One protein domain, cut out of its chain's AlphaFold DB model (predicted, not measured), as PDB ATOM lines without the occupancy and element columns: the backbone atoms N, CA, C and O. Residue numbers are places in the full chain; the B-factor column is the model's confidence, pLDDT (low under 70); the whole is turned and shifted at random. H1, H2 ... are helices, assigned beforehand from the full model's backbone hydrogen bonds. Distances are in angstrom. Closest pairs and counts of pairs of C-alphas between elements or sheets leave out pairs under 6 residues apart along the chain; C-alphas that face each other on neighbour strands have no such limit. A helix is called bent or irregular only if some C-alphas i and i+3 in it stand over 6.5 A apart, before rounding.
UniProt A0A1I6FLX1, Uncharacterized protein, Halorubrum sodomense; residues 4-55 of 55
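What this domain is: This is residues 4 to 55 of the 55 residues of an uncharacterized protein of Halorubrum sodomense (UniProt A0A1I6FLX1). You are looking at a long helical hairpin: H1 runs out, the chain turns through residues 25 to 31, and H2 comes back beside H1 over most of its length. The two helices cross at a shallow tilt, and residues 26 to 31 of the turn stick out at one end. The printed part has 52 residues with two named helices, H1 then H2, and no named strand; its class is all helix. It is a rod, spanning 40 by 15 by 13 A, and only just loose, close to compact, with a radius of gyration of the C-alphas of 12.2 A.

How they stand to each other: Begin with H1, residues 4 to 24, and go on to H2, residues 32 to 53; the two form a helical hairpin. Look at Gly 10 and Gly 47: their C-alphas, the closest of the two helices, are 4.0 A apart. H1 and H2 touch, with 48 pairs of C-alphas within 8 A and 7.3 A from centre to centre. Their lines stand at a shallow tilt of 30 degrees, and they run opposite ways. In both H1 and H2 you will find every O i to N i+4 pair within hydrogen-bond range.

Where its parts are: Find C-alpha 4 at (-10.472, 23.961, -16.545); from there H1 runs 30.3 A to C-alpha 24 at (19.444, 19.646, -19.055). Then find C-alpha 32 at (17.708, 23.015, -28.374), where H2 begins; it runs 31.0 A to C-alpha 53 at (-8.848, 9.837, -19.289). Neither helix is bent.

The domain as a whole: The two C-alphas farthest apart are those of Asp 27 and Lys 55, 40.0 A. The printed part has no cut, and the link from H1 to H2, 7 residues, is short. Residues 26 to 31 in it stand free. Lys 55 is the chain's last residue. The mean pLDDT of the printed part is 82.9; look for the values under 70 at residues 27 and 55.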
ATOM      1  N   LYS A   4     -11.431  23.066 -17.218       77.25
ATOM      2  CA  LYS A   4     -10.472  23.961 -16.545       77.25
ATOM      3  C   LYS A   4      -9.361  23.213 -15.796       77.25
ATOM      4  O   LYS A   4      -8.217  23.649 -15.830       77.25
ATOM      5  N   ALA A   5      -9.695  22.115 -15.122       78.19
ATOM      6  CA  ALA A   5      -8.735  21.303 -14.378       78.19
ATOM      7  C   ALA A   5      -7.814  20.531 -15.331       78.19
ATOM      8  O   ALA A   5      -6.604  20.522 -15.131       78.19
ATOM      9  N   ASP A   6      -8.369  19.978 -16.410       78.25
ATOM     10  CA  ASP A   6      -7.589  19.229 -17.403       78.25
ATOM     11  C   ASP A   6      -6.588  20.147 -18.126       78.25
ATOM     12  O   ASP A   6      -5.420  19.801 -18.303       78.25
ATOM     13  N   THR A   7      -7.013  21.375 -18.444       81.56
ATOM     14  CA  THR A   7      -6.137  22.404 -19.029       81.56
ATOM     15  C   THR A   7      -5.041  22.855 -18.057       81.56
ATOM     16  O   THR A   7      -3.892  23.012 -18.466       81.56
ATOM     17  N   ALA A   8      -5.358  23.034 -16.768       86.06
ATOM     18  CA  ALA A   8      -4.362  23.383 -15.751       86.06
ATOM     19  C   ALA A   8      -3.306  22.278 -15.585       86.06
ATOM     20  O   ALA A   8      -2.115  22.574 -15.532       86.06
ATOM     21  N   ASN A   9      -3.726  21.010 -15.584       85.00
ATOM     22  CA  ASN A   9      -2.818  19.867 -15.517       85.00
ATOM     23  C   ASN A   9      -1.906  19.787 -16.750       85.00
ATOM     24  O   ASN A   9      -0.703  19.581 -16.605       85.00
ATOM     25  N   GLY A  10      -2.439  20.040 -17.951       82.19
ATOM     26  CA  GLY A  10      -1.627  20.176 -19.163       82.19
ATOM     27  C   GLY A  10      -0.570  21.281 -19.051       82.19
ATOM     28  O   GLY A  10       0.594  21.055 -19.371       82.19
ATOM     29  N   LEU A  11      -0.937  22.463 -18.545       87.69
ATOM     30  CA  LEU A  11      -0.006  23.587 -18.374       87.69
ATOM     31  C   LEU A  11       1.083  23.315 -17.328       87.69
ATOM     32  O   LEU A  11       2.235  23.686 -17.545       87.69
ATOM     33  N   ILE A  12       0.743  22.659 -16.215       89.25
ATOM     34  CA  ILE A  12       1.719  22.270 -15.187       89.25
ATOM     35  C   ILE A  12       2.727  21.282 -15.778       89.25
ATOM     36  O   ILE A  12       3.934  21.490 -15.655       89.25
ATOM     37  N   SER A  13       2.248  20.251 -16.476       85.69
ATOM     38  CA  SER A  13       3.121  19.279 -17.134       85.69
ATOM     39  C   SER A  13       4.000  19.928 -18.204       85.69
ATOM     40  O   SER A  13       5.193  19.641 -18.252       85.69
ATOM     41  N   LEU A  14       3.454  20.847 -19.012       90.12
ATOM     42  CA  LEU A  14       4.224  21.643 -19.975       90.12
ATOM     43  C   LEU A  14       5.340  22.432 -19.288       90.12
ATOM     44  O   LEU A  14       6.488  22.367 -19.723       90.12
ATOM     45  N   GLY A  15       5.022  23.143 -18.204       87.69
ATOM     46  CA  GLY A  15       6.000  23.933 -17.460       87.69
ATOM     47  C   GLY A  15       7.141  23.077 -16.913       87.69
ATOM     48  O   GLY A  15       8.302  23.451 -17.050       87.69
ATOM     49  N   ILE A  16       6.824  21.904 -16.357       89.31
ATOM     50  CA  ILE A  16       7.826  20.963 -15.836       89.31
ATOM     51  C   ILE A  16       8.696  20.407 -16.971       89.31
ATOM     52  O   ILE A  16       9.919  20.426 -16.854       89.31
ATOM     53  N   GLY A  17       8.087  19.951 -18.070       84.12
ATOM     54  CA  GLY A  17       8.815  19.395 -19.215       84.12
ATOM     55  C   GLY A  17       9.796  20.400 -19.813       84.12
ATOM     56  O   GLY A  17      10.983  20.110 -19.943       84.12
ATOM     57  N   VAL A  18       9.325  21.616 -20.089       88.56
ATOM     58  CA  VAL A  18      10.160  22.694 -20.636       88.56
ATOM     59  C   VAL A  18      11.266  23.090 -19.663       88.56
ATOM     60  O   VAL A  18      12.407  23.236 -20.088       88.56
ATOM     61  N   ALA A  19      10.967  23.242 -18.369       86.44
ATOM     62  CA  ALA A  19      11.965  23.642 -17.377       86.44
ATOM     63  C   ALA A  19      13.084  22.603 -17.231       86.44
ATOM     64  O   ALA A  19      14.258  22.970 -17.222       86.44
ATOM     65  N   VAL A  20      12.739  21.314 -17.158       88.06
ATOM     66  CA  VAL A  20      13.734  20.237 -17.080       88.06
ATOM     67  C   VAL A  20      14.572  20.213 -18.350       88.06
ATOM     68  O   VAL A  20      15.793  20.288 -18.260       88.06
ATOM     69  N   THR A  21      13.944  20.195 -19.529       86.81
ATOM     70  CA  THR A  21      14.672  20.163 -20.801       86.81
ATOM     71  C   THR A  21      15.544  21.390 -20.997       86.81
ATOM     72  O   THR A  21      16.658  21.245 -21.471       86.81
ATOM     73  N   TRP A  22      15.108  22.580 -20.592       85.00
ATOM     74  CA  TRP A  22      15.931  23.784 -20.696       85.00
ATOM     75  C   TRP A  22      17.170  23.727 -19.793       85.00
ATOM     76  O   TRP A  22      18.242  24.158 -20.205       85.00
ATOM     77  N   LEU A  23      17.047  23.157 -18.590       86.62
ATOM     78  CA  LEU A  23      18.169  23.002 -17.658       86.62
ATOM     79  C   LEU A  23      19.136  21.879 -18.050       86.62
ATOM     80  O   LEU A  23      20.310  21.935 -17.688       86.62
ATOM     81  N   THR A  24      18.650  20.842 -18.733       84.69
ATOM     82  CA  THR A  24      19.444  19.646 -19.055       84.69
ATOM     83  C   THR A  24      19.879  19.569 -20.509       84.69
ATOM     84  O   THR A  24      20.721  18.733 -20.836       84.69
ATOM     85  N   ALA A  25      19.282  20.358 -21.403       83.69
ATOM     86  CA  ALA A  25      19.656  20.347 -22.804       83.69
ATOM     87  C   ALA A  25      21.087  20.863 -22.946       83.69
ATOM     88  O   ALA A  25      21.426  21.960 -22.512       83.69
ATOM     89  N   SER A  26      21.909  20.039 -23.577       76.62
ATOM     90  CA  SER A  26      23.254  20.391 -24.000       76.62
ATOM     91  C   SER A  26      23.260  20.463 -25.520       76.62
ATOM     92  O   SER A  26      22.492  19.746 -26.166       76.62
ATOM     93  N   ASP A  27      24.123  21.306 -26.086       68.25
ATOM     94  CA  ASP A  27      24.322  21.351 -27.534       68.25
ATOM     95  C   ASP A  27      24.716  19.955 -28.042       68.25
ATOM     96  O   ASP A  27      25.706  19.365 -27.602       68.25
ATOM     97  N   GLY A  28      23.883  19.410 -28.931       70.69
ATOM     98  CA  GLY A  28      24.018  18.094 -29.550       70.69
ATOM     99  C   GLY A  28      23.593  18.150 -31.018       70.69
ATOM    100  O   GLY A  28      23.491  19.226 -31.596       70.69
ATOM    101  N   ASP A  29      23.300  17.002 -31.628       76.31
ATOM    102  CA  ASP A  29      22.957  16.898 -33.062       76.31
ATOM    103  C   ASP A  29      21.588  17.524 -33.431       76.31
ATOM    104  O   ASP A  29      21.124  17.450 -34.568       76.31
ATOM    105  N   HIS A  30      20.891  18.109 -32.455       75.06
ATOM    106  CA  HIS A  30      19.556  18.681 -32.595       75.06
ATOM    107  C   HIS A  30      19.523  20.075 -31.969       75.06
ATOM    108  O   HIS A  30      20.101  20.300 -30.905       75.06
ATOM    109  N   SER A  31      18.791  20.995 -32.600       84.06
ATOM    110  CA  SER A  31      18.567  22.333 -32.054       84.06
ATOM    111  C   SER A  31      17.822  22.246 -30.722       84.06
ATOM    112  O   SER A  31      16.755  21.632 -30.627       84.06
ATOM    113  N   THR A  32      18.347  22.912 -29.693       83.94
ATOM    114  CA  THR A  32      17.708  23.015 -28.374       83.94
ATOM    115  C   THR A  32      16.292  23.583 -28.470       83.94
ATOM    116  O   THR A  32      15.415  23.188 -27.705       83.94
ATOM    117  N   ALA A  33      16.045  24.477 -29.433       84.44
ATOM    118  CA  ALA A  33      14.723  25.041 -29.675       84.44
ATOM    119  C   ALA A  33      13.724  23.980 -30.162       84.44
ATOM    120  O   ALA A  33      12.614  23.906 -29.636       84.44
ATOM    121  N   ASP A  34      14.130  23.117 -31.098       85.69
ATOM    122  CA  ASP A  34      13.272  22.044 -31.617       85.69
ATOM    123  C   ASP A  34      12.967  21.011 -30.523       85.69
ATOM    124  O   ASP A  34      11.825  20.571 -30.371       85.69
ATOM    125  N   LEU A  35      13.967  20.693 -29.696       88.12
ATOM    126  CA  LEU A  35      13.824  19.840 -28.513       88.12
ATOM    127  C   LEU A  35      12.831  20.416 -27.495       88.12
ATOM    128  O   LEU A  35      11.965  19.693 -26.999       88.12
ATOM    129  N   LEU A  36      12.921  21.716 -27.202       88.25
ATOM    130  CA  LEU A  36      12.017  22.388 -26.267       88.25
ATOM    131  C   LEU A  36      10.578  22.425 -26.783       88.25
ATOM    132  O   LEU A  36       9.654  22.208 -26.003       88.25
ATOM    133  N   VAL A  37      10.375  22.659 -28.082       87.94
ATOM    134  CA  VAL A  37       9.039  22.649 -28.697       87.94
ATOM    135  C   VAL A  37       8.433  21.249 -28.649       87.94
ATOM    136  O   VAL A  37       7.279  21.096 -28.239       87.94
ATOM    137  N   ALA A  38       9.206  20.222 -29.007       90.12
ATOM    138  CA  ALA A  38       8.754  18.837 -28.949       90.12
ATOM    139  C   ALA A  38       8.342  18.442 -27.522       90.12
ATOM    140  O   ALA A  38       7.235  17.946 -27.312       90.12
ATOM    141  N   VAL A  39       9.186  18.742 -26.530       91.31
ATOM    142  CA  VAL A  39       8.892  18.456 -25.120       91.31
ATOM    143  C   VAL A  39       7.687  19.242 -24.621       91.31
ATOM    144  O   VAL A  39       6.824  18.659 -23.970       91.31
ATOM    145  N   ALA A  40       7.574  20.532 -24.948       87.88
ATOM    146  CA  ALA A  40       6.430  21.345 -24.543       87.88
ATOM    147  C   ALA A  40       5.109  20.708 -24.995       87.88
ATOM    148  O   ALA A  40       4.197  20.516 -24.188       87.88
ATOM    149  N   ILE A  41       5.029  20.322 -26.271       88.81
ATOM    150  CA  ILE A  41       3.840  19.698 -26.855       88.81
ATOM    151  C   ILE A  41       3.577  18.340 -26.193       88.81
ATOM    152  O   ILE A  41       2.466  18.096 -25.720       88.81
ATOM    153  N   SER A  42       4.586  17.470 -26.094       90.44
ATOM    154  CA  SER A  42       4.438  16.141 -25.490       90.44
ATOM    155  C   SER A  42       4.000  16.203 -24.024       90.44
ATOM    156  O   SER A  42       3.073  15.492 -23.630       90.44
ATOM    157  N   SER A  43       4.614  17.068 -23.218       87.56
ATOM    158  CA  SER A  43       4.287  17.211 -21.799       87.56
ATOM    159  C   SER A  43       2.912  17.846 -21.583       87.56
ATOM    160  O   SER A  43       2.176  17.392 -20.704       87.56
ATOM    161  N   PHE A  44       2.517  18.824 -22.407       86.94
ATOM    162  CA  PHE A  44       1.169  19.400 -22.363       86.94
ATOM    163  C   PHE A  44       0.094  18.355 -22.654       86.94
ATOM    164  O   PHE A  44      -0.836  18.186 -21.865       86.94
ATOM    165  N   LEU A  45       0.236  17.633 -23.774       85.88
ATOM    166  CA  LEU A  45      -0.717  16.600 -24.170       85.88
ATOM    167  C   LEU A  45      -0.775  15.484 -23.126       85.88
ATOM    168  O   LEU A  45      -1.868  15.027 -22.805       85.88
ATOM    169  N   SER A  46       0.363  15.077 -22.559       86.06
ATOM    170  CA  SER A  46       0.397  14.084 -21.485       86.06
ATOM    171  C   SER A  46      -0.406  14.546 -20.266       86.06
ATOM    172  O   SER A  46      -1.309  13.832 -19.845       86.06
ATOM    173  N   GLY A  47      -0.165  15.753 -19.741       81.19
ATOM    174  CA  GLY A  47      -0.910  16.265 -18.583       81.19
ATOM    175  C   GLY A  47      -2.407  16.441 -18.854       81.19
ATOM    176  O   GLY A  47      -3.243  16.067 -18.029       81.19
ATOM    177  N   PHE A  48      -2.747  16.958 -20.035       82.12
ATOM    178  CA  PHE A  48      -4.129  17.172 -20.453       82.12
ATOM    179  C   PHE A  48      -4.887  15.848 -20.609       82.12
ATOM    180  O   PHE A  48      -5.952  15.669 -20.017       82.12
ATOM    181  N   PHE A  49      -4.329  14.891 -21.357       82.31
ATOM    182  CA  PHE A  49      -4.985  13.609 -21.608       82.31
ATOM    183  C   PHE A  49      -4.980  12.687 -20.395       82.31
ATOM    184  O   PHE A  49      -5.973  12.000 -20.175       82.31
ATOM    185  N   THR A  50      -3.935  12.690 -19.565       80.81
ATOM    186  CA  THR A  50      -3.953  11.945 -18.299       80.81
ATOM    187  C   THR A  50      -5.090  12.433 -17.408       80.81
ATOM    188  O   THR A  50      -5.832  11.610 -16.888       80.81
ATOM    189  N   SER A  51      -5.302  13.745 -17.288       74.69
ATOM    190  CA  SER A  51      -6.430  14.289 -16.520       74.69
ATOM    191  C   SER A  51      -7.794  13.971 -17.153       74.69
ATOM    192  O   SER A  51      -8.751  13.669 -16.440       74.69
ATOM    193  N   TYR A  52      -7.875  13.993 -18.489       73.88
ATOM    194  CA  TYR A  52      -9.099  13.702 -19.239       73.88
ATOM    195  C   TYR A  52      -9.527  12.225 -19.157       73.88
ATOM    196  O   TYR A  52     -10.714  11.952 -18.988       73.88
ATOM    197  N   PHE A  53      -8.582  11.283 -19.265       73.00
ATOM    198  CA  PHE A  53      -8.848   9.837 -19.289       73.00
ATOM    199  C   PHE A  53      -8.762   9.145 -17.924       73.00
ATOM    200  O   PHE A  53      -9.298   8.053 -17.782       73.00
ATOM    201  N   ALA A  54      -8.114   9.731 -16.910       70.81
ATOM    202  CA  ALA A  54      -8.056   9.159 -15.555       70.81
ATOM    203  C   ALA A  54      -9.380   9.309 -14.774       70.81
ATOM    204  O   ALA A  54      -9.385   9.387 -13.543       70.81
ATOM    205  N   LYS A  55     -10.500   9.398 -15.486       56.44
ATOM    206  CA  LYS A  55     -11.820   9.756 -14.988       56.44
ATOM    207  C   LYS A  55     -12.847   8.744 -15.467       56.44
ATOM    208  O   LYS A  55     -13.762   8.465 -14.664       56.44
TER     209      LYS A  55